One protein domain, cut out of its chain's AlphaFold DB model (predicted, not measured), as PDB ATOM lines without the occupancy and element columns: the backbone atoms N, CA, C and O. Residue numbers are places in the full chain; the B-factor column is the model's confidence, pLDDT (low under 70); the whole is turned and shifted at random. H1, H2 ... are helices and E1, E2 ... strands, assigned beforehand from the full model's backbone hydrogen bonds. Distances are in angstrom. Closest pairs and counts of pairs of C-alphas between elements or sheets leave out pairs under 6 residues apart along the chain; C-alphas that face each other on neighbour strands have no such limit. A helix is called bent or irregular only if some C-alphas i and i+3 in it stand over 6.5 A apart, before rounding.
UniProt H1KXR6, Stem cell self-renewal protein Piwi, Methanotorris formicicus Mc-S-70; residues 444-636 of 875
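AT A GLANCE: This is residues 444 to 636 of the 875 residues of the protein "Stem cell self-renewal protein Piwi" of Methanotorris formicicus Mc-S-70 (UniProt H1KXR6). A strongly twisted sheet of four parallel strands, in the order E4 E3 E5 E6, is the core of three layers, with H3 and H8 packed over one face and H5 and H6 over the other. A small hairpin, E1 and E2, lies off this core near one end of the longest axis, and the short helices H1 and H2 follow it. The printed part has 193 residues with eight named helices and six named strands, in the order E1 E2 H1 H2 E3 H3 H4 E4 H5 E5 H6 E6 H7 H8, and its class is mixed, helices and strands. It is compact, with a radius of gyration of the C-alphas of 16.9 A, and spans 49 by 40 by 29 A.

HOW THE PARTS SIT: E1, residues 444 to 447, and E2, residues 450 to 455, are antiparallel neighbours and a hairpin, with N 445 and O 452 within hydrogen-bond range at 2.9 A. H1, residues 456 to 460, and H2, residues 464 to 467, are apart from each other, and neither is on the four-stranded sheet. E3, residues 494 to 501, is an inner strand of that sheet. H3, residues 506 to 519, is on the sheet at a height of 9.4 A; it lies over E3, only just not over more strands, and runs along the strands at 14 degrees to E3 on the local plane. H3 and H2 only just touch, with 3 pairs of C-alphas within 8 A, the closest being those of Ile 466 and Lys 518 at 6.3 A; H3 does so with residues 515 to 519 alone. H4, residues 522 to 525, only grazes the sheet, with its residues 522 to 524. E4, residues 531 to 539, is an edge strand parallel to E3, with N 497 and O 533 2.8 A apart. E3, H3 H4, E4 form a strand-helix-strand unit, two parallel neighbour strands with helices between, and its crossover is right-handed. H5, residues 545 to 558, lies on the face opposite to H3, over E3 at a height of 10.0 A, slantwise to the strands, but only just, at 30.1 degrees to E3 on the local plane. E5, residues 564 to 571, is parallel to E3, with N 498 and O 567 2.9 A apart; E4, H5, E5 form a split unit, with E3 between its strands, and a right-handed crossover. H6, residues 577 to 589, touches H5 on the same face, at a shallow tilt of 19 degrees, the same way, the closest C-alphas being those of Arg 549 and Leu 583 at 6.3 A. E6, residues 595 to 599, is the other edge strand, parallel to E5, with N 570 and O 597 2.9 A apart; E5, H6, E6 form a third unit, also right-handed, and H6 lies over E6. H7, residues 601 to 609, only just grazes the sheet, with its residues 601 to 604. H8, residues 611 to 628, touches H7 only at the corner, where the C-alphas of Cys 607 and Lys 614 are 4.3 A apart. H8 lies over E6 at a height of 11.2 A, on the same face as H3. Every O i to N i+4 pair is within hydrogen-bond range in H3, H6 and H7; the counts are 9 of 10 in H5, 12 of 14 in H8 and 0 of 1 in H1, where 2 of 2 O i to N i+3 pairs are within range, and H2 and H4 are too short for an i+4 pair.

IN THESE COORDINATES: E1 begins at C-alpha 444, (-0.227, 25.530, -3.018). From first to last C-alpha, E3 is 22.4 A long, E4 24.6 A and E5 22.0 A. H3 and H5 are 20.0 A each, H6 17.7 A. H8, 26.1 A long, ends at C-alpha 628, (12.185, 14.518, 7.934), and is irregular, but only just: C-alphas 612 and 615 are 6.7 A apart.

THE WHOLE: The two C-alphas farthest apart, those of Ser 449 and Asp 544, are 49.2 A apart, while those of Lys 444 and Leu 636, the first and last printed, are 6.6 A apart. The printed part has no cut. The link from H2 to E3, residues 468 to 493, is long, and the other links are tight. The mean pLDDT of the printed part is 89.5, and residues 590 to 593 are under 70.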
ATOM      1  N   LYS A 444      -1.186  24.436  -2.854       93.50
ATOM      2  CA  LYS A 444      -0.227  25.530  -3.018       93.50
ATOM      3  C   LYS A 444       1.163  24.939  -3.207       93.50
ATOM      4  O   LYS A 444       1.529  24.000  -2.498       93.50
ATOM      5  N   LEU A 445       1.917  25.491  -4.151       92.69
ATOM      6  CA  LEU A 445       3.291  25.119  -4.486       92.69
ATOM      7  C   LEU A 445       4.124  26.394  -4.629       92.69
ATOM      8  O   LEU A 445       3.622  27.393  -5.138       92.69
ATOM      9  N   LYS A 446       5.389  26.369  -4.203       92.75
ATOM     10  CA  LYS A 446       6.301  27.508  -4.365       92.75
ATOM     11  C   LYS A 446       7.189  27.311  -5.587       92.75
ATOM     12  O   LYS A 446       7.834  26.274  -5.715       92.75
ATOM     13  N   THR A 447       7.251  28.319  -6.441       90.31
ATOM     14  CA  THR A 447       8.207  28.465  -7.543       90.31
ATOM     15  C   THR A 447       9.094  29.681  -7.275       90.31
ATOM     16  O   THR A 447       8.888  30.417  -6.307       90.31
ATOM     17  N   GLU A 448      10.087  29.919  -8.130       86.00
ATOM     18  CA  GLU A 448      10.886  31.154  -8.087       86.00
ATOM     19  C   GLU A 448      10.013  32.413  -8.251       86.00
ATOM     20  O   GLU A 448      10.230  33.415  -7.578       86.00
ATOM     21  N   SER A 449       8.969  32.335  -9.082       86.00
ATOM     22  CA  SER A 449       8.032  33.433  -9.347       86.00
ATOM     23  C   SER A 449       6.994  33.681  -8.243       86.00
ATOM     24  O   SER A 449       6.214  34.624  -8.357       86.00
ATOM     25  N   GLY A 450       6.947  32.852  -7.192       90.06
ATOM     26  CA  GLY A 450       6.010  32.998  -6.077       90.06
ATOM     27  C   GLY A 450       5.239  31.720  -5.745       90.06
ATOM     28  O   GLY A 450       5.664  30.611  -6.051       90.06
ATOM     29  N   ILE A 451       4.103  31.863  -5.060       92.75
ATOM     30  CA  ILE A 451       3.225  30.735  -4.726       92.75
ATOM     31  C   ILE A 451       2.161  30.604  -5.812       92.75
ATOM     32  O   ILE A 451       1.443  31.558  -6.099       92.75
ATOM     33  N   ILE A 452       2.038  29.407  -6.379       92.25
ATOM     34  CA  ILE A 452       1.001  29.061  -7.351       92.25
ATOM     35  C   ILE A 452       0.034  28.038  -6.759       92.25
ATOM     36  O   ILE A 452       0.413  27.208  -5.929       92.25
ATOM     37  N   THR A 453      -1.203  28.054  -7.246       91.12
ATOM     38  CA  THR A 453      -2.195  27.016  -6.956       91.12
ATOM     39  C   THR A 453      -2.236  26.023  -8.112       91.12
ATOM     40  O   THR A 453      -2.348  26.394  -9.282       91.12
ATOM     41  N   GLY A 454      -2.100  24.740  -7.795       87.56
ATOM     42  CA  GLY A 454      -2.081  23.645  -8.753       87.56
ATOM     43  C   GLY A 454      -3.038  22.527  -8.369       87.56
ATOM     44  O   GLY A 454      -3.541  22.474  -7.251       87.56
ATOM     45  N   ASP A 455      -3.275  21.619  -9.309       87.50
ATOM     46  CA  ASP A 455      -3.964  20.365  -9.026       87.50
ATOM     47  C   ASP A 455      -3.086  19.445  -8.167       87.50
ATOM     48  O   ASP A 455      -1.875  19.366  -8.394       87.50
ATOM     49  N   TYR A 456      -3.678  18.724  -7.215       85.69
ATOM     50  CA  TYR A 456      -2.981  17.752  -6.369       85.69
ATOM     51  C   TYR A 456      -2.165  16.723  -7.172       85.69
ATOM     52  O   TYR A 456      -1.099  16.289  -6.728       85.69
ATOM     53  N   GLN A 457      -2.594  16.367  -8.390       84.62
ATOM     54  CA  GLN A 457      -1.852  15.445  -9.257       84.62
ATOM     55  C   GLN A 457      -0.457  15.955  -9.639       84.62
ATOM     56  O   GLN A 457       0.437  15.132  -9.857       84.62
ATOM     57  N   LYS A 458      -0.227  17.279  -9.628       86.88
ATOM     58  CA  LYS A 458       1.094  17.875  -9.890       86.88
ATOM     59  C   LYS A 458       2.165  17.402  -8.908       86.88
ATOM     60  O   LYS A 458       3.340  17.406  -9.261       86.88
ATOM     61  N   LEU A 459       1.796  16.922  -7.713       88.31
ATOM     62  CA  LEU A 459       2.749  16.352  -6.747       88.31
ATOM     63  C   LEU A 459       3.554  15.165  -7.302       88.31
ATOM     64  O   LEU A 459       4.631  14.870  -6.787       88.31
ATOM     65  N   ARG A 460       3.075  14.501  -8.364       85.50
ATOM     66  CA  ARG A 460       3.812  13.431  -9.059       85.50
ATOM     67  C   ARG A 460       5.034  13.926  -9.825       85.50
ATOM     68  O   ARG A 460       5.896  13.113 -10.132       85.50
ATOM     69  N   GLU A 461       5.092  15.217 -10.123       87.06
ATOM     70  CA  GLU A 461       6.039  15.804 -11.074       87.06
ATOM     71  C   GLU A 461       6.937  16.864 -10.421       87.06
ATOM     72  O   GLU A 461       7.815  17.420 -11.076       87.06
ATOM     73  N   ILE A 462       6.780  17.146  -9.118       89.94
ATOM     74  CA  ILE A 462       7.500  18.255  -8.458       89.94
ATOM     75  C   ILE A 462       9.028  18.091  -8.434       89.94
ATOM     76  O   ILE A 462       9.756  19.055  -8.198       89.94
ATOM     77  N   PHE A 463       9.519  16.878  -8.685       92.25
ATOM     78  CA  PHE A 463      10.941  16.553  -8.759       92.25
ATOM     79  C   PHE A 463      11.397  16.142 -10.163       92.25
ATOM     80  O   PHE A 463      12.547  15.740 -10.327       92.25
ATOM     81  N   ASP A 464      10.548  16.261 -11.189       90.81
ATOM     82  CA  ASP A 464      10.894  15.828 -12.548       90.81
ATOM     83  C   ASP A 464      12.117  16.573 -13.105       90.81
ATOM     84  O   ASP A 464      12.920  15.986 -13.834       90.81
ATOM     85  N   TRP A 465      12.327  17.819 -12.674       90.62
ATOM     86  CA  TRP A 465      13.492  18.637 -13.023       90.62
ATOM     87  C   TRP A 465      14.836  18.000 -12.625       90.62
ATOM     88  O   TRP A 465      15.852  18.264 -13.263       90.62
ATOM     89  N   ILE A 466      14.875  17.100 -11.635       91.44
ATOM     90  CA  ILE A 466      16.106  16.386 -11.247       91.44
ATOM     91  C   ILE A 466      16.573  15.444 -12.362       91.44
ATOM     92  O   ILE A 466      17.768  15.177 -12.515       91.44
ATOM     93  N   PHE A 467      15.653  14.951 -13.185       89.12
ATOM     94  CA  PHE A 467      15.983  14.084 -14.311       89.12
ATOM     95  C   PHE A 467      16.316  14.864 -15.583       89.12
ATOM     96  O   PHE A 467      16.862  14.278 -16.518       89.12
ATOM     97  N   ASP A 468      16.072  16.175 -15.599       88.00
ATOM     98  CA  ASP A 468      16.411  17.030 -16.726       88.00
ATOM     99  C   ASP A 468      17.936  17.227 -16.820       88.00
ATOM    100  O   ASP A 468      18.621  17.541 -15.838       88.00
ATOM    101  N   LYS A 469      18.493  16.970 -18.006       83.69
ATOM    102  CA  LYS A 469      19.923  17.146 -18.295       83.69
ATOM    103  C   LYS A 469      20.266  18.599 -18.625       83.69
ATOM    104  O   LYS A 469      21.419  18.970 -18.442       83.69
ATOM    105  N   SER A 470      19.302  19.401 -19.080       84.06
ATOM    106  CA  SER A 470      19.492  20.817 -19.423       84.06
ATOM    107  C   SER A 470      19.047  21.769 -18.306       84.06
ATOM    108  O   SER A 470      18.961  22.980 -18.525       84.06
ATOM    109  N   PHE A 471      18.795  21.242 -17.101       85.00
ATOM    110  CA  PHE A 471      18.407  22.043 -15.947       85.00
ATOM    111  C   PHE A 471      19.438  23.141 -15.656       85.00
ATOM    112  O   PHE A 471      20.611  22.859 -15.409       85.00
ATOM    113  N   ASN A 472      18.978  24.394 -15.644       81.88
ATOM    114  CA  ASN A 472      19.797  25.560 -15.342       81.88
ATOM    115  C   ASN A 472      19.228  26.288 -14.112       81.88
ATOM    116  O   ASN A 472      18.115  26.809 -14.196       81.88
ATOM    117  N   PRO A 473      19.971  26.389 -12.992       79.31
ATOM    118  CA  PRO A 473      19.494  27.074 -11.792       79.31
ATOM    119  C   PRO A 473      19.282  28.584 -11.985       79.31
ATOM    120  O   PRO A 473      18.540  29.176 -11.216       79.31
ATOM    121  N   LEU A 474      19.879  29.205 -13.012       79.31
ATOM    122  CA  LEU A 474      19.643  30.614 -13.369       79.31
ATOM    123  C   LEU A 474      18.346  30.822 -14.168       79.31
ATOM    124  O   LEU A 474      17.918  31.953 -14.372       79.31
ATOM    125  N   LYS A 475      17.757  29.737 -14.689       80.88
ATOM    126  CA  LYS A 475      16.462  29.722 -15.387       80.88
ATOM    127  C   LYS A 475      15.680  28.461 -14.981       80.88
ATOM    128  O   LYS A 475      15.449  27.597 -15.835       80.88
ATOM    129  N   PRO A 476      15.299  28.321 -13.700       78.44
ATOM    130  CA  PRO A 476      14.819  27.074 -13.110       78.44
ATOM    131  C   PRO A 476      13.356  26.785 -13.479       78.44
ATOM    132  O   PRO A 476      12.457  26.747 -12.635       78.44
ATOM    133  N   LYS A 477      13.097  26.553 -14.771       78.06
ATOM    134  CA  LYS A 477      11.775  26.148 -15.263       78.06
ATOM    135  C   LYS A 477      11.323  24.875 -14.546       78.06
ATOM    136  O   LYS A 477      12.076  23.910 -14.454       78.06
ATOM    137  N   ASN A 478      10.076  24.871 -14.076       77.75
ATOM    138  CA  ASN A 478       9.433  23.726 -13.420       77.75
ATOM    139  C   ASN A 478      10.141  23.226 -12.139       77.75
ATOM    140  O   ASN A 478       9.900  22.098 -11.710       77.75
ATOM    141  N   CYS A 479      10.996  24.047 -11.513       88.50
ATOM    142  CA  CYS A 479      11.561  23.751 -10.198       88.50
ATOM    143  C   CYS A 479      10.611  24.221  -9.090       88.50
ATOM    144  O   CYS A 479      10.149  25.366  -9.098       88.50
ATOM    145  N   TYR A 480      10.347  23.343  -8.123       90.75
ATOM    146  CA  TYR A 480       9.520  23.642  -6.959       90.75
ATOM    147  C   TYR A 480      10.377  23.739  -5.697       90.75
ATOM    148  O   TYR A 480      11.288  22.940  -5.480       90.75
ATOM    149  N   LEU A 481      10.061  24.722  -4.859       92.50
ATOM    150  CA  LEU A 481      10.799  25.069  -3.648       92.50
ATOM    151  C   LEU A 481       9.990  24.704  -2.391       92.50
ATOM    152  O   LEU A 481       8.758  24.680  -2.443       92.50
ATOM    153  N   PRO A 482      10.641  24.491  -1.232       93.56
ATOM    154  CA  PRO A 482       9.930  24.373   0.038       93.56
ATOM    155  C   PRO A 482       9.095  25.628   0.340       93.56
ATOM    156  O   PRO A 482       9.599  26.754   0.284       93.56
ATOM    157  N   LEU A 483       7.821  25.433   0.683       92.69
ATOM    158  CA  LEU A 483       6.915  26.490   1.149       92.69
ATOM    159  C   LEU A 483       7.254  26.953   2.562       92.69
ATOM    160  O   LEU A 483       7.134  28.136   2.864       92.69
ATOM    161  N   SER A 484       7.653  26.010   3.414       90.88
ATOM    162  CA  SER A 484       8.023  26.258   4.803       90.88
ATOM    163  C   SER A 484       9.358  25.593   5.084       90.88
ATOM    164  O   SER A 484       9.560  24.434   4.718       90.88
ATOM    165  N   ILE A 485      10.237  26.331   5.754       91.75
ATOM    166  CA  ILE A 485      11.527  25.865   6.260       91.75
ATOM    167  C   ILE A 485      11.484  26.069   7.776       91.75
ATOM    168  O   ILE A 485      11.035  27.128   8.224       91.75
ATOM    169  N   PRO A 486      11.847  25.058   8.574       90.19
ATOM    170  CA  PRO A 486      11.725  25.155  10.013       90.19
ATOM    171  C   PRO A 486      12.837  26.011  10.629       90.19
ATOM    172  O   PRO A 486      13.952  26.031  10.104       90.19
ATOM    173  N   PRO A 487      12.581  26.636  11.795       85.31
ATOM    174  CA  PRO A 487      13.562  27.481  12.472       85.31
ATOM    175  C   PRO A 487      14.910  26.802  12.745       85.31
ATOM    176  O   PRO A 487      15.935  27.461  12.627       85.31
ATOM    177  N   ILE A 488      14.919  25.494  13.032       86.62
ATOM    178  CA  ILE A 488      16.139  24.701  13.291       86.62
ATOM    179  C   ILE A 488      17.108  24.619  12.096       86.62
ATOM    180  O   ILE A 488      18.240  24.172  12.249       86.62
ATOM    181  N   LEU A 489      16.666  25.003  10.892       89.69
ATOM    182  CA  LEU A 489      17.515  25.071   9.703       89.69
ATOM    183  C   LEU A 489      17.948  26.499   9.349       89.69
ATOM    184  O   LEU A 489      18.812  26.657   8.492       89.69
ATOM    185  N   ASN A 490      17.378  27.531   9.978       84.06
ATOM    186  CA  ASN A 490      17.658  28.925   9.617       84.06
ATOM    187  C   ASN A 490      19.093  29.350   9.960       84.06
ATOM    188  O   ASN A 490      19.652  30.222   9.300       84.06
ATOM    189  N   ASP A 491      19.685  28.746  10.991       83.31
ATOM    190  CA  ASP A 491      21.065  28.967  11.432       83.31
ATOM    191  C   ASP A 491      22.070  28.032  10.734       83.31
ATOM    192  O   ASP A 491      23.284  28.179  10.901       83.31
ATOM    193  N   LYS A 492      21.590  27.064   9.942       89.75
ATOM    194  CA  LYS A 492      22.437  26.075   9.273       89.75
ATOM    195  C   LYS A 492      22.904  26.597   7.926       89.75
ATOM    196  O   LYS A 492      22.113  26.918   7.044       89.75
ATOM    197  N   LYS A 493      24.223  26.607   7.729       90.50
ATOM    198  CA  LYS A 493      24.833  26.993   6.448       90.50
ATOM    199  C   LYS A 493      24.608  25.916   5.385       90.50
ATOM    200  O   LYS A 493      24.530  26.219   4.193       90.50
ATOM    201  N   LYS A 494      24.520  24.653   5.813       94.06
ATOM    202  CA  LYS A 494      24.471  23.500   4.913       94.06
ATOM    203  C   LYS A 494      23.850  22.252   5.531       94.06
ATOM    204  O   LYS A 494      23.841  22.077   6.747       94.06
ATOM    205  N   ILE A 495      23.384  21.373   4.651       95.50
ATOM    206  CA  ILE A 495      22.960  20.006   4.942       95.50
ATOM    207  C   ILE A 495      23.972  19.060   4.290       95.50
ATOM    208  O   ILE A 495      24.049  18.982   3.058       95.50
ATOM    209  N   GLY A 496      24.750  18.353   5.107       95.81
ATOM    210  CA  GLY A 496      25.727  17.375   4.635       95.81
ATOM    211  C   GLY A 496      25.098  16.003   4.448       95.81
ATOM    212  O   GLY A 496      24.562  15.415   5.388       95.81
ATOM    213  N   VAL A 497      25.151  15.481   3.224       97.06
ATOM    214  CA  VAL A 497      24.620  14.163   2.871       97.06
ATOM    215  C   VAL A 497      25.738  13.127   2.944       97.06
ATOM    216  O   VAL A 497      26.681  13.164   2.150       97.06
ATOM    217  N   TYR A 498      25.609  12.183   3.874       96.50
ATOM    218  CA  TYR A 498      26.550  11.080   4.082       96.50
ATOM    219  C   TYR A 498      25.929   9.776   3.579       96.50
ATOM    220  O   TYR A 498      24.860   9.374   4.040       96.50
ATOM    221  N   ILE A 499      26.582   9.110   2.627       97.25
ATOM    222  CA  ILE A 499      26.065   7.893   1.996       97.25
ATOM    223  C   ILE A 499      26.834   6.681   2.524       97.25
ATOM    224  O   ILE A 499      28.021   6.518   2.244       97.25
ATOM    225  N   PHE A 500      26.138   5.809   3.244       96.50
ATOM    226  CA  PHE A 500      26.644   4.521   3.708       96.50
ATOM    227  C   PHE A 500      25.972   3.402   2.925       96.50
ATOM    228  O   PHE A 500      24.749   3.408   2.776       96.50
ATOM    229  N   TYR A 501      26.746   2.458   2.400       96.00
ATOM    230  CA  TYR A 501      26.211   1.448   1.489       96.00
ATOM    231  C   TYR A 501      26.861   0.076   1.652       96.00
ATOM    232  O   TYR A 501      27.968  -0.040   2.162       96.00
ATOM    233  N   SER A 502      26.150  -0.950   1.193       93.88
ATOM    234  CA  SER A 502      26.622  -2.328   1.065       93.88
ATOM    235  C   SER A 502      25.949  -2.977  -0.140       93.88
ATOM    236  O   SER A 502      24.785  -2.677  -0.431       93.88
ATOM    237  N   ASN A 503      26.647  -3.891  -0.815       88.38
ATOM    238  CA  ASN A 503      26.072  -4.763  -1.846       88.38
ATOM    239  C   ASN A 503      25.368  -4.013  -2.998       88.38
ATOM    240  O   ASN A 503      24.313  -4.442  -3.495       88.38
ATOM    241  N   ILE A 504      25.955  -2.890  -3.423       92.31
ATOM    242  CA  ILE A 504      25.531  -2.108  -4.590       92.31
ATOM    243  C   ILE A 504      26.684  -1.888  -5.564       92.31
ATOM    244  O   ILE A 504      27.846  -1.888  -5.175       92.31
ATOM    245  N   SER A 505      26.346  -1.671  -6.832       92.69
ATOM    246  CA  SER A 505      27.317  -1.387  -7.889       92.69
ATOM    247  C   SER A 505      27.667   0.108  -7.991       92.69
ATOM    248  O   SER A 505      26.886   0.980  -7.597       92.69
ATOM    249  N   ASP A 506      28.809   0.432  -8.601       93.38
ATOM    250  CA  ASP A 506      29.215   1.818  -8.882       93.38
ATOM    251  C   ASP A 506      28.152   2.648  -9.632       93.38
ATOM    252  O   ASP A 506      27.934   3.809  -9.268       93.38
ATOM    253  N   PRO A 507      27.458   2.122 -10.667       94.50
ATOM    254  CA  PRO A 507      26.346   2.829 -11.298       94.50
ATOM    255  C   PRO A 507      25.211   3.186 -10.331       94.50
ATOM    256  O   PRO A 507      24.673   4.291 -10.415       94.50
ATOM    257  N   GLU A 508      24.856   2.289  -9.407       94.38
ATOM    258  CA  GLU A 508      23.807   2.526  -8.404       94.38
ATOM    259  C   GLU A 508      24.213   3.635  -7.427       94.38
ATOM    260  O   GLU A 508      23.412   4.528  -7.134       94.38
ATOM    261  N   LEU A 509      25.470   3.621  -6.976       95.12
ATOM    262  CA  LEU A 509      26.015   4.650  -6.092       95.12
ATOM    263  C   LEU A 509      26.085   6.017  -6.789       95.12
ATOM    264  O   LEU A 509      25.584   7.009  -6.254       95.12
ATOM    265  N   ARG A 510      26.640   6.070  -8.010       95.06
ATOM    266  CA  ARG A 510      26.715   7.302  -8.819       95.06
ATOM    267  C   ARG A 510      25.336   7.874  -9.125       95.06
ATOM    268  O   ARG A 510      25.179   9.093  -9.167       95.06
ATOM    269  N   PHE A 511      24.337   7.015  -9.325       94.38
ATOM    270  CA  PHE A 511      22.962   7.447  -9.542       94.38
ATOM    271  C   PHE A 511      22.429   8.232  -8.337       94.38
ATOM    272  O   PHE A 511      21.998   9.370  -8.509       94.38
ATOM    273  N   ILE A 512      22.517   7.683  -7.121       95.06
ATOM    274  CA  ILE A 512      22.036   8.369  -5.909       95.06
ATOM    275  C   ILE A 512      22.853   9.620  -5.586       95.06
ATOM    276  O   ILE A 512      22.277  10.659  -5.259       95.06
ATOM    277  N   GLU A 513      24.173   9.563  -5.747       95.50
ATOM    278  CA  GLU A 513      25.032  10.740  -5.614       95.50
ATOM    279  C   GLU A 513      24.611  11.858  -6.582       95.50
ATOM    280  O   GLU A 513      24.487  13.016  -6.180       95.50
ATOM    281  N   GLY A 514      24.344  11.518  -7.846       94.62
ATOM    282  CA  GLY A 514      23.897  12.467  -8.863       94.62
ATOM    283  C   GLY A 514      22.578  13.155  -8.506       94.62
ATOM    284  O   GLY A 514      22.441  14.358  -8.732       94.62
ATOM    285  N   ILE A 515      21.634  12.427  -7.895       95.56
ATOM    286  CA  ILE A 515      20.360  12.989  -7.419       95.56
ATOM    287  C   ILE A 515      20.603  14.072  -6.360       95.56
ATOM    288  O   ILE A 515      20.102  15.187  -6.505       95.56
ATOM    289  N   PHE A 516      21.399  13.788  -5.326       95.81
ATOM    290  CA  PHE A 516      21.649  14.754  -4.248       95.81
ATOM    291  C   PHE A 516      22.554  15.916  -4.673       95.81
ATOM    292  O   PHE A 516      22.337  17.041  -4.226       95.81
ATOM    293  N   LYS A 517      23.500  15.697  -5.598       93.81
ATOM    294  CA  LYS A 517      24.270  16.794  -6.211       93.81
ATOM    295  C   LYS A 517      23.370  17.773  -6.962       93.81
ATOM    296  O   LYS A 517      23.519  18.979  -6.795       93.81
ATOM    297  N   LYS A 518      22.407  17.273  -7.748       92.81
ATOM    298  CA  LYS A 518      21.417  18.132  -8.419       92.81
ATOM    299  C   LYS A 518      20.491  18.830  -7.429       92.81
ATOM    300  O   LYS A 518      20.181  20.001  -7.621       92.81
ATOM    301  N   LEU A 519      20.089  18.146  -6.356       93.69
ATOM    302  CA  LEU A 519      19.284  18.745  -5.291       93.69
ATOM    303  C   LEU A 519      19.990  19.943  -4.632       93.69
ATOM    304  O   LEU A 519      19.342  20.936  -4.309       93.69
ATOM    305  N   GLY A 520      21.322  19.886  -4.519       91.88
ATOM    306  CA  GLY A 520      22.172  20.984  -4.049       91.88
ATOM    307  C   GLY A 520      22.033  22.297  -4.818       91.88
ATOM    308  O   GLY A 520      22.324  23.352  -4.263       91.88
ATOM    309  N   LEU A 521      21.521  22.275  -6.051       90.44
ATOM    310  CA  LEU A 521      21.307  23.485  -6.848       90.44
ATOM    311  C   LEU A 521      20.133  24.344  -6.341       90.44
ATOM    312  O   LEU A 521      20.044  25.514  -6.703       90.44
ATOM    313  N   ILE A 522      19.254  23.807  -5.482       90.56
ATOM    314  CA  ILE A 522      18.088  24.539  -4.959       90.56
ATOM    315  C   ILE A 522      18.496  25.799  -4.185       90.56
ATOM    316  O   ILE A 522      17.805  26.812  -4.280       90.56
ATOM    317  N   CYS A 523      19.610  25.778  -3.445       90.38
ATOM    318  CA  CYS A 523      20.032  26.937  -2.653       90.38
ATOM    319  C   CYS A 523      20.424  28.142  -3.528       90.38
ATOM    320  O   CYS A 523      20.333  29.282  -3.076       90.38
ATOM    321  N   ALA A 524      20.820  27.908  -4.788       88.00
ATOM    322  CA  ALA A 524      21.084  28.976  -5.753       88.00
ATOM    323  C   ALA A 524      19.793  29.691  -6.189       88.00
ATOM    324  O   ALA A 524      19.831  30.879  -6.494       88.00
ATOM    325  N   ILE A 525      18.661  28.980  -6.170       88.81
ATOM    326  CA  ILE A 525      17.332  29.502  -6.520       88.81
ATOM    327  C   ILE A 525      16.677  30.154  -5.296       88.81
ATOM    328  O   ILE A 525      16.048  31.203  -5.393       88.81
ATOM    329  N   ASN A 526      16.819  29.542  -4.116       88.12
ATOM    330  CA  ASN A 526      16.262  30.055  -2.870       88.12
ATOM    331  C   ASN A 526      17.289  29.997  -1.735       88.12
ATOM    332  O   ASN A 526      17.480  28.951  -1.114       88.12
ATOM    333  N   LYS A 527      17.862  31.161  -1.406       87.38
ATOM    334  CA  LYS A 527      18.882  31.327  -0.358       87.38
ATOM    335  C   LYS A 527      18.415  30.949   1.054       87.38
ATOM    336  O   LYS A 527      19.257  30.771   1.922       87.38
ATOM    337  N   SER A 528      17.104  30.830   1.294       87.19
ATOM    338  CA  SER A 528      16.584  30.351   2.588       87.19
ATOM    339  C   SER A 528      16.765  28.844   2.800       87.19
ATOM    340  O   SER A 528      16.642  28.375   3.925       87.19
ATOM    341  N   VAL A 529      17.048  28.076   1.740       90.88
ATOM    342  CA  VAL A 529      17.353  26.644   1.844       90.88
ATOM    343  C   VAL A 529      18.859  26.481   2.080       90.88
ATOM    344  O   VAL A 529      19.634  26.952   1.240       90.88
ATOM    345  N   PRO A 530      19.298  25.796   3.156       92.44
ATOM    346  CA  PRO A 530      20.714  25.507   3.370       92.44
ATOM    347  C   PRO A 530      21.330  24.771   2.177       92.44
ATOM    348  O   PRO A 530      20.668  23.963   1.520       92.44
ATOM    349  N   LYS A 531      22.617  25.009   1.901       94.31
ATOM    350  CA  LYS A 531      23.324  24.327   0.809       94.31
ATOM    351  C   LYS A 531      23.332  22.813   1.049       94.31
ATOM    352  O   LYS A 531      23.832  22.367   2.075       94.31
ATOM    353  N   ILE A 532      22.817  22.021   0.110       95.81
ATOM    354  CA  ILE A 532      22.831  20.551   0.210       95.81
ATOM    355  C   ILE A 532      24.061  20.028  -0.533       95.81
ATOM    356  O   ILE A 532      24.229  20.308  -1.720       95.81
ATOM    357  N   GLU A 533      24.917  19.264   0.143       95.38
ATOM    358  CA  GLU A 533      26.141  18.728  -0.459       95.38
ATOM    359  C   GLU A 533      26.396  17.272  -0.070       95.38
ATOM    360  O   GLU A 533      26.254  16.890   1.087       95.38
ATOM    361  N   VAL A 534      26.782  16.443  -1.046       96.25
ATOM    362  CA  VAL A 534      27.244  15.076  -0.770       96.25
ATOM    363  C   VAL A 534      28.647  15.164  -0.187       96.25
ATOM    364  O   VAL A 534      29.582  15.541  -0.890       96.25
ATOM    365  N   LYS A 535      28.770  14.831   1.098       94.12
ATOM    366  CA  LYS A 535      30.004  14.957   1.873       94.12
ATOM    367  C   LYS A 535      30.912  13.754   1.728       94.12
ATOM    368  O   LYS A 535      32.091  13.891   1.421       94.12
ATOM    369  N   LEU A 536      30.353  12.574   1.960       94.00
ATOM    370  CA  LEU A 536      31.119  11.345   2.074       94.00
ATOM    371  C   LEU A 536      30.309  10.168   1.541       94.00
ATOM    372  O   LEU A 536      29.079  10.136   1.638       94.00
ATOM    373  N   LYS A 537      31.031   9.185   1.009       95.31
ATOM    374  CA  LYS A 537      30.531   7.870   0.627       95.31
ATOM    375  C   LYS A 537      31.417   6.830   1.305       95.31
ATOM    376  O   LYS A 537      32.637   6.944   1.207       95.31
ATOM    377  N   LYS A 538      30.833   5.852   1.995       95.50
ATOM    378  CA  LYS A 538      31.594   4.799   2.676       95.50
ATOM    379  C   LYS A 538      30.855   3.468   2.630       95.50
ATOM    380  O   LYS A 538      29.675   3.398   2.967       95.50
ATOM    381  N   GLU A 539      31.568   2.425   2.231       95.31
ATOM    382  CA  GLU A 539      31.071   1.058   2.322       95.31
ATOM    383  C   GLU A 539      31.116   0.574   3.776       95.31
ATOM    384  O   GLU A 539      32.067   0.862   4.509       95.31
ATOM    385  N   VAL A 540      30.058  -0.107   4.214       94.12
ATOM    386  CA  VAL A 540      29.916  -0.637   5.575       94.12
ATOM    387  C   VAL A 540      29.230  -1.992   5.507       94.12
ATOM    388  O   VAL A 540      28.243  -2.144   4.794       94.12
ATOM    389  N   ASP A 541      29.700  -2.956   6.293       90.94
ATOM    390  CA  ASP A 541      28.983  -4.212   6.484       90.94
ATOM    391  C   ASP A 541      27.813  -4.023   7.463       90.94
ATOM    392  O   ASP A 541      28.009  -3.894   8.668       90.94
ATOM    393  N   PHE A 542      26.587  -3.969   6.939       87.94
ATOM    394  CA  PHE A 542      25.374  -3.844   7.751       87.94
ATOM    395  C   PHE A 542      24.946  -5.161   8.414       87.94
ATOM    396  O   PHE A 542      24.106  -5.109   9.314       87.94
ATOM    397  N   GLU A 543      25.464  -6.317   7.979       83.19
ATOM    398  CA  GLU A 543      25.164  -7.604   8.622       83.19
ATOM    399  C   GLU A 543      25.831  -7.685  10.003       83.19
ATOM    400  O   GLU A 543      25.239  -8.207  10.949       83.19
ATOM    401  N   ASP A 544      26.986  -7.035  10.169       85.50
ATOM    402  CA  ASP A 544      27.529  -6.672  11.477       85.50
ATOM    403  C   ASP A 544      26.885  -5.371  11.999       85.50
ATOM    404  O   ASP A 544      27.469  -4.279  12.024       85.50
ATOM    405  N   TYR A 545      25.613  -5.464  12.403       80.19
ATOM    406  CA  TYR A 545      24.831  -4.295  12.825       80.19
ATOM    407  C   TYR A 545      25.451  -3.556  14.036       80.19
ATOM    408  O   TYR A 545      25.305  -2.335  14.182       80.19
ATOM    409  N   ALA A 546      26.149  -4.283  14.917       83.06
ATOM    410  CA  ALA A 546      26.736  -3.739  16.137       83.06
ATOM    411  C   ALA A 546      27.974  -2.883  15.846       83.06
ATOM    412  O   ALA A 546      28.128  -1.825  16.463       83.06
ATOM    413  N   ASN A 547      28.816  -3.296  14.894       87.81
ATOM    414  CA  ASN A 547      29.962  -2.500  14.465       87.81
ATOM    415  C   ASN A 547      29.566  -1.411  13.465       87.81
ATOM    416  O   ASN A 547      30.043  -0.278  13.574       87.81
ATOM    417  N   SER A 548      28.644  -1.687  12.537       88.69
ATOM    418  CA  SER A 548      28.207  -0.692  11.546       88.69
ATOM    419  C   SER A 548      27.632   0.567  12.186       88.69
ATOM    420  O   SER A 548      27.996   1.671  11.777       88.69
ATOM    421  N   ARG A 549      26.810   0.449  13.239       87.69
ATOM    422  CA  ARG A 549      26.277   1.628  13.949       87.69
ATOM    423  C   ARG A 549      27.382   2.517  14.541       87.69
ATOM    424  O   ARG A 549      27.264   3.743  14.496       87.69
ATOM    425  N   ILE A 550      28.465   1.915  15.047       87.75
ATOM    426  CA  ILE A 550      29.616   2.626  15.625       87.75
ATOM    427  C   ILE A 550      30.402   3.315  14.511       87.75
ATOM    428  O   ILE A 550      30.645   4.519  14.589       87.75
ATOM    429  N   ILE A 551      30.731   2.579  13.445       90.56
ATOM    430  CA  ILE A 551      31.486   3.089  12.292       90.56
ATOM    431  C   ILE A 551      30.757   4.266  11.651       90.56
ATOM    432  O   ILE A 551      31.382   5.294  11.390       90.56
ATOM    433  N   ILE A 552      29.450   4.135  11.403       92.50
ATOM    434  CA  ILE A 552      28.628   5.195  10.812       92.50
ATOM    435  C   ILE A 552      28.689   6.443  11.696       92.50
ATOM    436  O   ILE A 552      29.049   7.517  11.217       92.50
ATOM    437  N   THR A 553      28.407   6.293  12.991       89.81
ATOM    438  CA  THR A 553      28.357   7.420  13.931       89.81
ATOM    439  C   THR A 553      29.708   8.121  14.051       89.81
ATOM    440  O   THR A 553      29.780   9.336  13.883       89.81
ATOM    441  N   GLN A 554      30.791   7.371  14.275       89.81
ATOM    442  CA  GLN A 554      32.140   7.932  14.383       89.81
ATOM    443  C   GLN A 554      32.575   8.626  13.093       89.81
ATOM    444  O   GLN A 554      33.153   9.706  13.150       89.81
ATOM    445  N   THR A 555      32.266   8.034  11.936       92.00
ATOM    446  CA  THR A 555      32.612   8.614  10.634       92.00
ATOM    447  C   THR A 555      31.886   9.941  10.407       92.00
ATOM    448  O   THR A 555      32.485  10.876   9.887       92.00
ATOM    449  N   VAL A 556      30.608  10.047  10.783       91.56
ATOM    450  CA  VAL A 556      29.863  11.308  10.640       91.56
ATOM    451  C   VAL A 556      30.412  12.358  11.597       91.56
ATOM    452  O   VAL A 556      30.732  13.454  11.158       91.56
ATOM    453  N   LEU A 557      30.577  12.018  12.880       89.38
ATOM    454  CA  LEU A 557      31.059  12.960  13.893       89.38
ATOM    455  C   LEU A 557      32.466  13.489  13.590       89.38
ATOM    456  O   LEU A 557      32.723  14.664  13.818       89.38
ATOM    457  N   SER A 558      33.359  12.661  13.040       91.00
ATOM    458  CA  SER A 558      34.716  13.091  12.677       91.00
ATOM    459  C   SER A 558      34.780  13.983  11.435       91.00
ATOM    460  O   SER A 558      35.808  14.607  11.192       91.00
ATOM    461  N   ASN A 559      33.704  14.043  10.648       91.25
ATOM    462  CA  ASN A 559      33.618  14.822   9.412       91.25
ATOM    463  C   ASN A 559      32.530  15.907   9.476       91.25
ATOM    464  O   ASN A 559      32.172  16.462   8.437       91.25
ATOM    465  N   LEU A 560      31.948  16.158  10.653       90.88
ATOM    466  CA  LEU A 560      30.891  17.146  10.828       90.88
ATOM    467  C   LEU A 560      31.508  18.541  10.965       90.88
ATOM    468  O   LEU A 560      32.386  18.752  11.797       90.88
ATOM    469  N   GLU A 561      31.038  19.494  10.165       91.12
ATOM    470  CA  GLU A 561      31.490  20.887  10.230       91.12
ATOM    471  C   GLU A 561      30.523  21.777  11.028       91.12
ATOM    472  O   GLU A 561      29.320  21.513  11.114       91.12
ATOM    473  N   ASP A 562      31.034  22.888  11.561       88.06
ATOM    474  CA  ASP A 562      30.220  23.860  12.292       88.06
ATOM    475  C   ASP A 562      29.104  24.455  11.417       88.06
ATOM    476  O   ASP A 562      29.317  24.923  10.293       88.06
ATOM    477  N   GLY A 563      27.885  24.475  11.960       88.19
ATOM    478  CA  GLY A 563      26.695  24.945  11.245       88.19
ATOM    479  C   GLY A 563      26.190  23.980  10.165       88.19
ATOM    480  O   GLY A 563      25.382  24.387   9.323       88.19
ATOM    481  N   GLU A 564      26.653  22.726  10.173       91.88
ATOM    482  CA  GLU A 564      26.151  21.650   9.322       91.88
ATOM    483  C   GLU A 564      25.027  20.853   9.992       91.88
ATOM    484  O   GLU A 564      25.105  20.482  11.163       91.88
ATOM    485  N   GLN A 565      23.989  20.537   9.217       92.31
ATOM    486  CA  GLN A 565      22.966  19.567   9.585       92.31
ATOM    487  C   GLN A 565      23.216  18.237   8.845       92.31
ATOM    488  O   GLN A 565      22.998  18.177   7.631       92.31
ATOM    489  N   PRO A 566      23.646  17.157   9.521       93.00
ATOM    490  CA  PRO A 566      23.915  15.885   8.856       93.00
ATOM    491  C   PRO A 566      22.619  15.167   8.450       93.00
ATOM    492  O   PRO A 566      21.636  15.139   9.201       93.00
ATOM    493  N   PHE A 567      22.639  14.539   7.272       94.62
ATOM    494  CA  PHE A 567      21.595  13.646   6.769       94.62
ATOM    495  C   PHE A 567      22.212  12.369   6.185       94.62
ATOM    496  O   PHE A 567      23.025  12.423   5.261       94.62
ATOM    497  N   LEU A 568      21.805  11.198   6.677       95.62
ATOM    498  CA  LEU A 568      22.331   9.914   6.208       95.62
ATOM    499  C   LEU A 568      21.457   9.293   5.132       95.62
ATOM    500  O   LEU A 568      20.237   9.195   5.275       95.62
ATOM    501  N   ILE A 569      22.106   8.738   4.119       96.56
ATOM    502  CA  ILE A 569      21.522   7.768   3.200       96.56
ATOM    503  C   ILE A 569      22.158   6.416   3.507       96.56
ATOM    504  O   ILE A 569      23.349   6.233   3.287       96.56
ATOM    505  N   CYS A 570      21.374   5.477   4.031       95.12
ATOM    506  CA  CYS A 570      21.823   4.127   4.368       95.12
ATOM    507  C   CYS A 570      21.246   3.127   3.360       95.12
ATOM    508  O   CYS A 570      20.036   2.894   3.329       95.12
ATOM    509  N   ILE A 571      22.100   2.534   2.529       95.56
ATOM    510  CA  ILE A 571      21.728   1.526   1.537       95.56
ATOM    511  C   ILE A 571      22.122   0.155   2.092       95.56
ATOM    512  O   ILE A 571      23.263  -0.275   1.955       95.56
ATOM    513  N   SER A 572      21.167  -0.495   2.755       92.75
ATOM    514  CA  SER A 572      21.384  -1.703   3.560       92.75
ATOM    515  C   SER A 572      20.686  -2.918   2.937       92.75
ATOM    516  O   SER A 572      19.606  -2.758   2.360       92.75
ATOM    517  N   PRO A 573      21.220  -4.146   3.086       87.88
ATOM    518  CA  PRO A 573      20.449  -5.372   2.888       87.88
ATOM    519  C   PRO A 573      19.233  -5.435   3.831       87.88
ATOM    520  O   PRO A 573      19.042  -4.588   4.710       87.88
ATOM    521  N   LEU A 574      18.364  -6.428   3.616       84.81
ATOM    522  CA  LEU A 574      17.201  -6.652   4.473       84.81
ATOM    523  C   LEU A 574      17.657  -7.189   5.836       84.81
ATOM    524  O   LEU A 574      18.009  -8.359   5.946       84.81
ATOM    525  N   LEU A 575      17.596  -6.341   6.859       82.44
ATOM    526  CA  LEU A 575      17.917  -6.715   8.233       82.44
ATOM    527  C   LEU A 575      16.684  -7.287   8.961       82.44
ATOM    528  O   LEU A 575      15.545  -6.914   8.644       82.44
ATOM    529  N   PRO A 576      16.872  -8.165   9.961       80.00
ATOM    530  CA  PRO A 576      15.845  -8.490  10.947       80.00
ATOM    531  C   PRO A 576      15.214  -7.225  11.550       80.00
ATOM    532  O   PRO A 576      15.901  -6.249  11.834       80.00
ATOM    533  N   ASN A 577      13.891  -7.224  11.764       78.00
ATOM    534  CA  ASN A 577      13.167  -6.019  12.206       78.00
ATOM    535  C   ASN A 577      13.713  -5.424  13.515       78.00
ATOM    536  O   ASN A 577      13.753  -4.207  13.644       78.00
ATOM    537  N   ASN A 578      14.113  -6.269  14.469       79.06
ATOM    538  CA  ASN A 578      14.718  -5.845  15.733       79.06
ATOM    539  C   ASN A 578      16.041  -5.101  15.503       79.06
ATOM    540  O   ASN A 578      16.206  -4.003  16.021       79.06
ATOM    541  N   GLU A 579      16.929  -5.652  14.675       84.62
ATOM    542  CA  GLU A 579      18.226  -5.044  14.347       84.62
ATOM    543  C   GLU A 579      18.051  -3.757  13.532       84.62
ATOM    544  O   GLU A 579      18.688  -2.743  13.808       84.62
ATOM    545  N   PHE A 580      17.124  -3.754  12.570       86.06
ATOM    546  CA  PHE A 580      16.788  -2.566  11.786       86.06
ATOM    547  C   PHE A 580      16.241  -1.426  12.657       86.06
ATOM    548  O   PHE A 580      16.634  -0.267  12.497       86.06
ATOM    549  N   ASP A 581      15.323  -1.743  13.575       83.31
ATOM    550  CA  ASP A 581      14.747  -0.767  14.500       83.31
ATOM    551  C   ASP A 581      15.803  -0.232  15.478       83.31
ATOM    552  O   ASP A 581      15.844   0.980  15.711       83.31
ATOM    553  N   GLU A 582      16.679  -1.097  16.000       84.62
ATOM    554  CA  GLU A 582      17.777  -0.717  16.895       84.62
ATOM    555  C   GLU A 582      18.806   0.174  16.188       84.62
ATOM    556  O   GLU A 582      19.224   1.191  16.744       84.62
ATOM    557  N   LEU A 583      19.171  -0.145  14.943       87.56
ATOM    558  CA  LEU A 583      20.079   0.672  14.142       87.56
ATOM    559  C   LEU A 583      19.498   2.070  13.902       87.56
ATOM    560  O   LEU A 583      20.169   3.067  14.168       87.56
ATOM    561  N   LYS A 584      18.238   2.173  13.457       87.69
ATOM    562  CA  LYS A 584      17.576   3.479  13.282       87.69
ATOM    563  C   LYS A 584      17.507   4.258  14.596       87.69
ATOM    564  O   LYS A 584      17.830   5.442  14.631       87.69
ATOM    565  N   MET A 585      17.117   3.585  15.680       85.75
ATOM    566  CA  MET A 585      17.070   4.179  17.015       85.75
ATOM    567  C   MET A 585      18.438   4.736  17.418       85.75
ATOM    568  O   MET A 585      18.507   5.872  17.887       85.75
ATOM    569  N   HIS A 586      19.513   3.967  17.232       87.44
ATOM    570  CA  HIS A 586      20.875   4.373  17.572       87.44
ATOM    571  C   HIS A 586      21.311   5.593  16.761       87.44
ATOM    572  O   HIS A 586      21.728   6.590  17.348       87.44
ATOM    573  N   LEU A 587      21.164   5.540  15.434       87.06
ATOM    574  CA  LEU A 587      21.580   6.622  14.539       87.06
ATOM    575  C   LEU A 587      20.848   7.932  14.835       87.06
ATOM    576  O   LEU A 587      21.444   8.993  14.712       87.06
ATOM    577  N   PHE A 588      19.589   7.874  15.269       84.12
ATOM    578  CA  PHE A 588      18.861   9.071  15.674       84.12
ATOM    579  C   PHE A 588      19.213   9.530  17.105       84.12
ATOM    580  O   PHE A 588      19.455  10.711  17.347       84.12
ATOM    581  N   SER A 589      19.276   8.603  18.069       77.62
ATOM    582  CA  SER A 589      19.323   8.929  19.507       77.62
ATOM    583  C   SER A 589      20.738   9.163  20.058       77.62
ATOM    584  O   SER A 589      20.904   9.886  21.044       77.62
ATOM    585  N   HIS A 590      21.755   8.517  19.483       68.69
ATOM    586  CA  HIS A 590      23.129   8.516  20.000       68.69
ATOM    587  C   HIS A 590      23.943   9.766  19.589       68.69
ATOM    588  O   HIS A 590      24.617  10.320  20.457       68.69
ATOM    589  N   PRO A 591      23.801  10.308  18.359       63.38
ATOM    590  CA  PRO A 591      24.405  11.579  17.939       63.38
ATOM    591  C   PRO A 591      23.434  12.780  17.972       63.38
ATOM    592  O   PRO A 591      23.829  13.899  17.670       63.38
ATOM    593  N   GLN A 592      22.170  12.558  18.357       61.44
ATOM    594  CA  GLN A 592      21.125  13.555  18.670       61.44
ATOM    595  C   GLN A 592      20.632  14.479  17.546       61.44
ATOM    596  O   GLN A 592      19.642  15.169  17.764       61.44
ATOM    597  N   LEU A 593      21.246  14.487  16.360       63.22
ATOM    598  CA  LEU A 593      20.836  15.371  15.255       63.22
ATOM    599  C   LEU A 593      20.829  14.688  13.884       63.22
ATOM    600  O   LEU A 593      20.604  15.343  12.874       63.22
ATOM    601  N   ILE A 594      21.088  13.384  13.804       77.44
ATOM    602  CA  ILE A 594      21.274  12.730  12.511       77.44
ATOM    603  C   ILE A 594      19.935  12.221  11.961       77.44
ATOM    604  O   ILE A 594      19.421  11.171  12.354       77.44
ATOM    605  N   PHE A 595      19.383  12.947  10.988       90.19
ATOM    606  CA  PHE A 595      18.290  12.431  10.167       90.19
ATOM    607  C   PHE A 595      18.813  11.343   9.231       90.19
ATOM    608  O   PHE A 595      19.928  11.434   8.725       90.19
ATOM    609  N   HIS A 596      18.009  10.315   8.965       92.50
ATOM    610  CA  HIS A 596      18.444   9.207   8.116       92.50
ATOM    611  C   HIS A 596      17.335   8.685   7.195       92.50
ATOM    612  O   HIS A 596      16.153   8.597   7.561       92.50
ATOM    613  N   GLN A 597      17.726   8.232   6.009       94.06
ATOM    614  CA  GLN A 597      16.879   7.529   5.057       94.06
ATOM    615  C   GLN A 597      17.487   6.174   4.708       94.06
ATOM    616  O   GLN A 597      18.596   6.099   4.189       94.06
ATOM    617  N   PHE A 598      16.722   5.110   4.946       92.69
ATOM    618  CA  PHE A 598      17.106   3.759   4.554       92.69
ATOM    619  C   PHE A 598      16.559   3.409   3.172       92.69
ATOM    620  O   PHE A 598      15.448   3.808   2.799       92.69
ATOM    621  N   MET A 599      17.351   2.653   2.422       92.75
ATOM    622  CA  MET A 599      17.056   2.169   1.081       92.75
ATOM    623  C   MET A 599      17.585   0.744   0.933       92.75
ATOM    624  O   MET A 599      18.552   0.369   1.589       92.75
ATOM    625  N   TYR A 600      16.972  -0.036   0.045       91.88
ATOM    626  CA  TYR A 600      17.429  -1.394  -0.249       91.88
ATOM    627  C   TYR A 600      18.125  -1.456  -1.618       91.88
ATOM    628  O   TYR A 600      17.564  -0.910  -2.578       91.88
ATOM    629  N   PRO A 601      19.253  -2.186  -1.751       91.56
ATOM    630  CA  PRO A 601      19.970  -2.389  -3.014       91.56
ATOM    631  C   PRO A 601      19.070  -2.795  -4.189       91.56
ATOM    632  O   PRO A 601      19.140  -2.228  -5.277       91.56
ATOM    633  N   PHE A 602      18.134  -3.723  -3.962       90.06
ATOM    634  CA  PHE A 602      17.246  -4.212  -5.023       90.06
ATOM    635  C   PHE A 602      16.337  -3.120  -5.614       90.06
ATOM    636  O   PHE A 602      15.949  -3.209  -6.778       90.06
ATOM    637  N   ASN A 603      15.985  -2.085  -4.840       91.69
ATOM    638  CA  ASN A 603      15.188  -0.973  -5.357       91.69
ATOM    639  C   ASN A 603      16.021  -0.074  -6.276       91.69
ATOM    640  O   ASN A 603      15.484   0.433  -7.256       91.69
ATOM    641  N   LEU A 604      17.316   0.096  -5.993       91.69
ATOM    642  CA  LEU A 604      18.225   0.873  -6.838       91.69
ATOM    643  C   LEU A 604      18.467   0.181  -8.174       91.69
ATOM    644  O   LEU A 604      18.254   0.805  -9.210       91.69
ATOM    645  N   ARG A 605      18.770  -1.123  -8.151       91.50
ATOM    646  CA  ARG A 605      18.853  -1.954  -9.365       91.50
ATOM    647  C   ARG A 605      17.614  -1.791 -10.240       91.50
ATOM    648  O   ARG A 605      17.693  -1.398 -11.401       91.50
ATOM    649  N   LYS A 606      16.437  -1.931  -9.630       92.00
ATOM    650  CA  LYS A 606      15.159  -1.760 -10.322       92.00
ATOM    651  C   LYS A 606      14.940  -0.347 -10.881       92.00
ATOM    652  O   LYS A 606      14.251  -0.212 -11.888       92.00
ATOM    653  N   CYS A 607      15.479   0.699 -10.250       91.00
ATOM    654  CA  CYS A 607      15.407   2.064 -10.784       91.00
ATOM    655  C   CYS A 607      16.225   2.229 -12.064       91.00
ATOM    656  O   CYS A 607      15.797   2.966 -12.948       91.00
ATOM    657  N   LEU A 608      17.374   1.558 -12.160       89.44
ATOM    658  CA  LEU A 608      18.217   1.592 -13.355       89.44
ATOM    659  C   LEU A 608      17.618   0.764 -14.500       89.44
ATOM    660  O   LEU A 608      17.763   1.133 -15.660       89.44
ATOM    661  N   GLU A 609      16.893  -0.309 -14.179       91.00
ATOM    662  CA  GLU A 609      16.261  -1.190 -15.169       91.00
ATOM    663  C   GLU A 609      14.890  -0.697 -15.667       91.00
ATOM    664  O   GLU A 609      14.504  -0.973 -16.802       91.00
ATOM    665  N   LYS A 610      14.094  -0.037 -14.809       90.69
ATOM    666  CA  LYS A 610      12.677   0.269 -15.084       90.69
ATOM    667  C   LYS A 610      12.353   1.739 -14.860       90.69
ATOM    668  O   LYS A 610      12.070   2.165 -13.737       90.69
ATOM    669  N   GLU A 611      12.236   2.485 -15.955       85.00
ATOM    670  CA  GLU A 611      11.906   3.917 -15.923       85.00
ATOM    671  C   GLU A 611      10.562   4.199 -15.217       85.00
ATOM    672  O   GLU A 611      10.441   5.158 -14.455       85.00
ATOM    673  N   SER A 612       9.573   3.305 -15.353       85.81
ATOM    674  CA  SER A 612       8.271   3.418 -14.671       85.81
ATOM    675  C   SER A 612       8.339   3.284 -13.141       85.81
ATOM    676  O   SER A 612       7.411   3.698 -12.447       85.81
ATOM    677  N   PHE A 613       9.421   2.716 -12.594       87.94
ATOM    678  CA  PHE A 613       9.657   2.606 -11.150       87.94
ATOM    679  C   PHE A 613      10.527   3.747 -10.608       87.94
ATOM    680  O   PHE A 613      10.334   4.185  -9.473       87.94
ATOM    681  N   LYS A 614      11.453   4.242 -11.433       90.38
ATOM    682  CA  LYS A 614      12.471   5.231 -11.077       90.38
ATOM    683  C   LYS A 614      11.892   6.535 -10.531       90.38
ATOM    684  O   LYS A 614      12.198   6.891  -9.394       90.38
ATOM    685  N   LYS A 615      11.030   7.227 -11.292       89.56
ATOM    686  CA  LYS A 615      10.465   8.521 -10.858       89.56
ATOM    687  C   LYS A 615       9.670   8.406  -9.544       89.56
ATOM    688  O   LYS A 615      10.014   9.107  -8.594       89.56
ATOM    689  N   PRO A 616       8.687   7.486  -9.396       88.19
ATOM    690  CA  PRO A 616       7.940   7.359  -8.138       88.19
ATOM    691  C   PRO A 616       8.816   7.024  -6.925       88.19
ATOM    692  O   PRO A 616       8.555   7.493  -5.813       88.19
ATOM    693  N   PHE A 617       9.853   6.204  -7.124       90.50
ATOM    694  CA  PHE A 617      10.775   5.834  -6.057       90.50
ATOM    695  C   PHE A 617      11.598   7.037  -5.586       90.50
ATOM    696  O   PHE A 617      11.589   7.343  -4.394       90.50
ATOM    697  N   ILE A 618      12.234   7.767  -6.507       92.25
ATOM    698  CA  ILE A 618      13.032   8.953  -6.167       92.25
ATOM    699  C   ILE A 618      12.169  10.058  -5.554       92.25
ATOM    700  O   ILE A 618      12.555  10.615  -4.528       92.25
ATOM    701  N   ASN A 619      10.963  10.301  -6.075       91.19
ATOM    702  CA  ASN A 619      10.038  11.271  -5.481       91.19
ATOM    703  C   ASN A 619       9.708  10.926  -4.023       91.19
ATOM    704  O   ASN A 619       9.592  11.814  -3.182       91.19
ATOM    705  N   SER A 620       9.596   9.633  -3.699       90.69
ATOM    706  CA  SER A 620       9.366   9.179  -2.324       90.69
ATOM    707  C   SER A 620      10.583   9.413  -1.423       90.69
ATOM    708  O   SER A 620      10.407   9.797  -0.268       90.69
ATOM    709  N   ILE A 621      11.804   9.198  -1.929       93.56
ATOM    710  CA  ILE A 621      13.051   9.448  -1.185       93.56
ATOM    711  C   ILE A 621      13.222  10.938  -0.894       93.56
ATOM    712  O   ILE A 621      13.469  11.315   0.249       93.56
ATOM    713  N   LEU A 622      13.031  11.784  -1.902       94.44
ATOM    714  CA  LEU A 622      13.174  13.230  -1.761       94.44
ATOM    715  C   LEU A 622      12.077  13.825  -0.879       94.44
ATOM    716  O   LEU A 622      12.369  14.650  -0.020       94.44
ATOM    717  N   SER A 623      10.835  13.352  -1.010       92.94
ATOM    718  CA  SER A 623       9.763  13.741  -0.091       92.94
ATOM    719  C   SER A 623      10.118  13.412   1.360       92.94
ATOM    720  O   SER A 623      10.022  14.283   2.222       92.94
ATOM    721  N   GLN A 624      10.606  12.199   1.640       93.56
ATOM    722  CA  GLN A 624      11.036  11.834   2.992       93.56
ATOM    723  C   GLN A 624      12.212  12.690   3.475       93.56
ATOM    724  O   GLN A 624      12.210  13.086   4.635       93.56
ATOM    725  N   PHE A 625      13.180  13.012   2.610       95.31
ATOM    726  CA  PHE A 625      14.296  13.905   2.938       95.31
ATOM    727  C   PHE A 625      13.808  15.276   3.423       95.31
ATOM    728  O   PHE A 625      14.139  15.676   4.539       95.31
ATOM    729  N   PHE A 626      12.970  15.963   2.638       94.88
ATOM    730  CA  PHE A 626      12.467  17.290   3.005       94.88
ATOM    731  C   PHE A 626      11.650  17.255   4.301       94.88
ATOM    732  O   PHE A 626      11.942  18.000   5.236       94.88
ATOM    733  N   HIS A 627      10.675  16.350   4.400       93.69
ATOM    734  CA  HIS A 627       9.754  16.340   5.537       93.69
ATOM    735  C   HIS A 627      10.387  15.799   6.829       93.69
ATOM    736  O   HIS A 627      10.014  16.249   7.913       93.69
ATOM    737  N   LYS A 628      11.390  14.907   6.753       93.56
ATOM    738  CA  LYS A 628      12.185  14.518   7.934       93.56
ATOM    739  C   LYS A 628      12.835  15.720   8.584       93.56
ATOM    740  O   LYS A 628      12.772  15.837   9.798       93.56
ATOM    741  N   MET A 629      13.361  16.631   7.775       92.25
ATOM    742  CA  MET A 629      13.955  17.876   8.249       92.25
ATOM    743  C   MET A 629      12.933  19.003   8.436       92.25
ATOM    744  O   MET A 629      13.340  20.140   8.603       92.25
ATOM    745  N   GLY A 630      11.622  18.729   8.395       92.25
ATOM    746  CA  GLY A 630      10.559  19.720   8.620       92.25
ATOM    747  C   GLY A 630      10.357  20.736   7.489       92.25
ATOM    748  O   GLY A 630       9.677  21.741   7.682       92.25
ATOM    749  N   MET A 631      10.925  20.497   6.303       94.38
ATOM    750  CA  MET A 631      10.680  21.317   5.115       94.38
ATOM    751  C   MET A 631       9.436  20.820   4.369       94.38
ATOM    752  O   MET A 631       9.374  19.663   3.954       94.38
ATOM    753  N   TYR A 632       8.450  21.696   4.162       94.06
ATOM    754  CA  TYR A 632       7.164  21.331   3.551       94.06
ATOM    755  C   TYR A 632       7.077  21.771   2.094       94.06
ATOM    756  O   TYR A 632       7.237  22.951   1.788       94.06
ATOM    757  N   LEU A 633       6.777  20.828   1.198       92.88
ATOM    758  CA  LEU A 633       6.777  21.053  -0.255       92.88
ATOM    759  C   LEU A 633       5.441  21.574  -0.811       92.88
ATOM    760  O   LEU A 633       5.419  22.196  -1.868       92.88
ATOM    761  N   PHE A 634       4.327  21.324  -0.118       93.44
ATOM    762  CA  PHE A 634       2.981  21.712  -0.555       93.44
ATOM    763  C   PHE A 634       2.081  22.066   0.639       93.44
ATOM    764  O   PHE A 634       2.411  21.745   1.780       93.44
ATOM    765  N   SER A 635       0.955  22.744   0.396       92.25
ATOM    766  CA  SER A 635      -0.071  23.063   1.411       92.25
ATOM    767  C   SER A 635      -1.482  22.845   0.861       92.25
ATOM    768  O   SER A 635      -1.707  23.089  -0.324       92.25
ATOM    769  N   LEU A 636      -2.423  22.498   1.744       88.62
ATOM    770  CA  LEU A 636      -3.859  22.336   1.468       88.62
ATOM    771  C   LEU A 636      -4.730  23.432   2.126       88.62
ATOM    772  O   LEU A 636      -5.888  23.180   2.427       88.62
TER     773      LEU A 636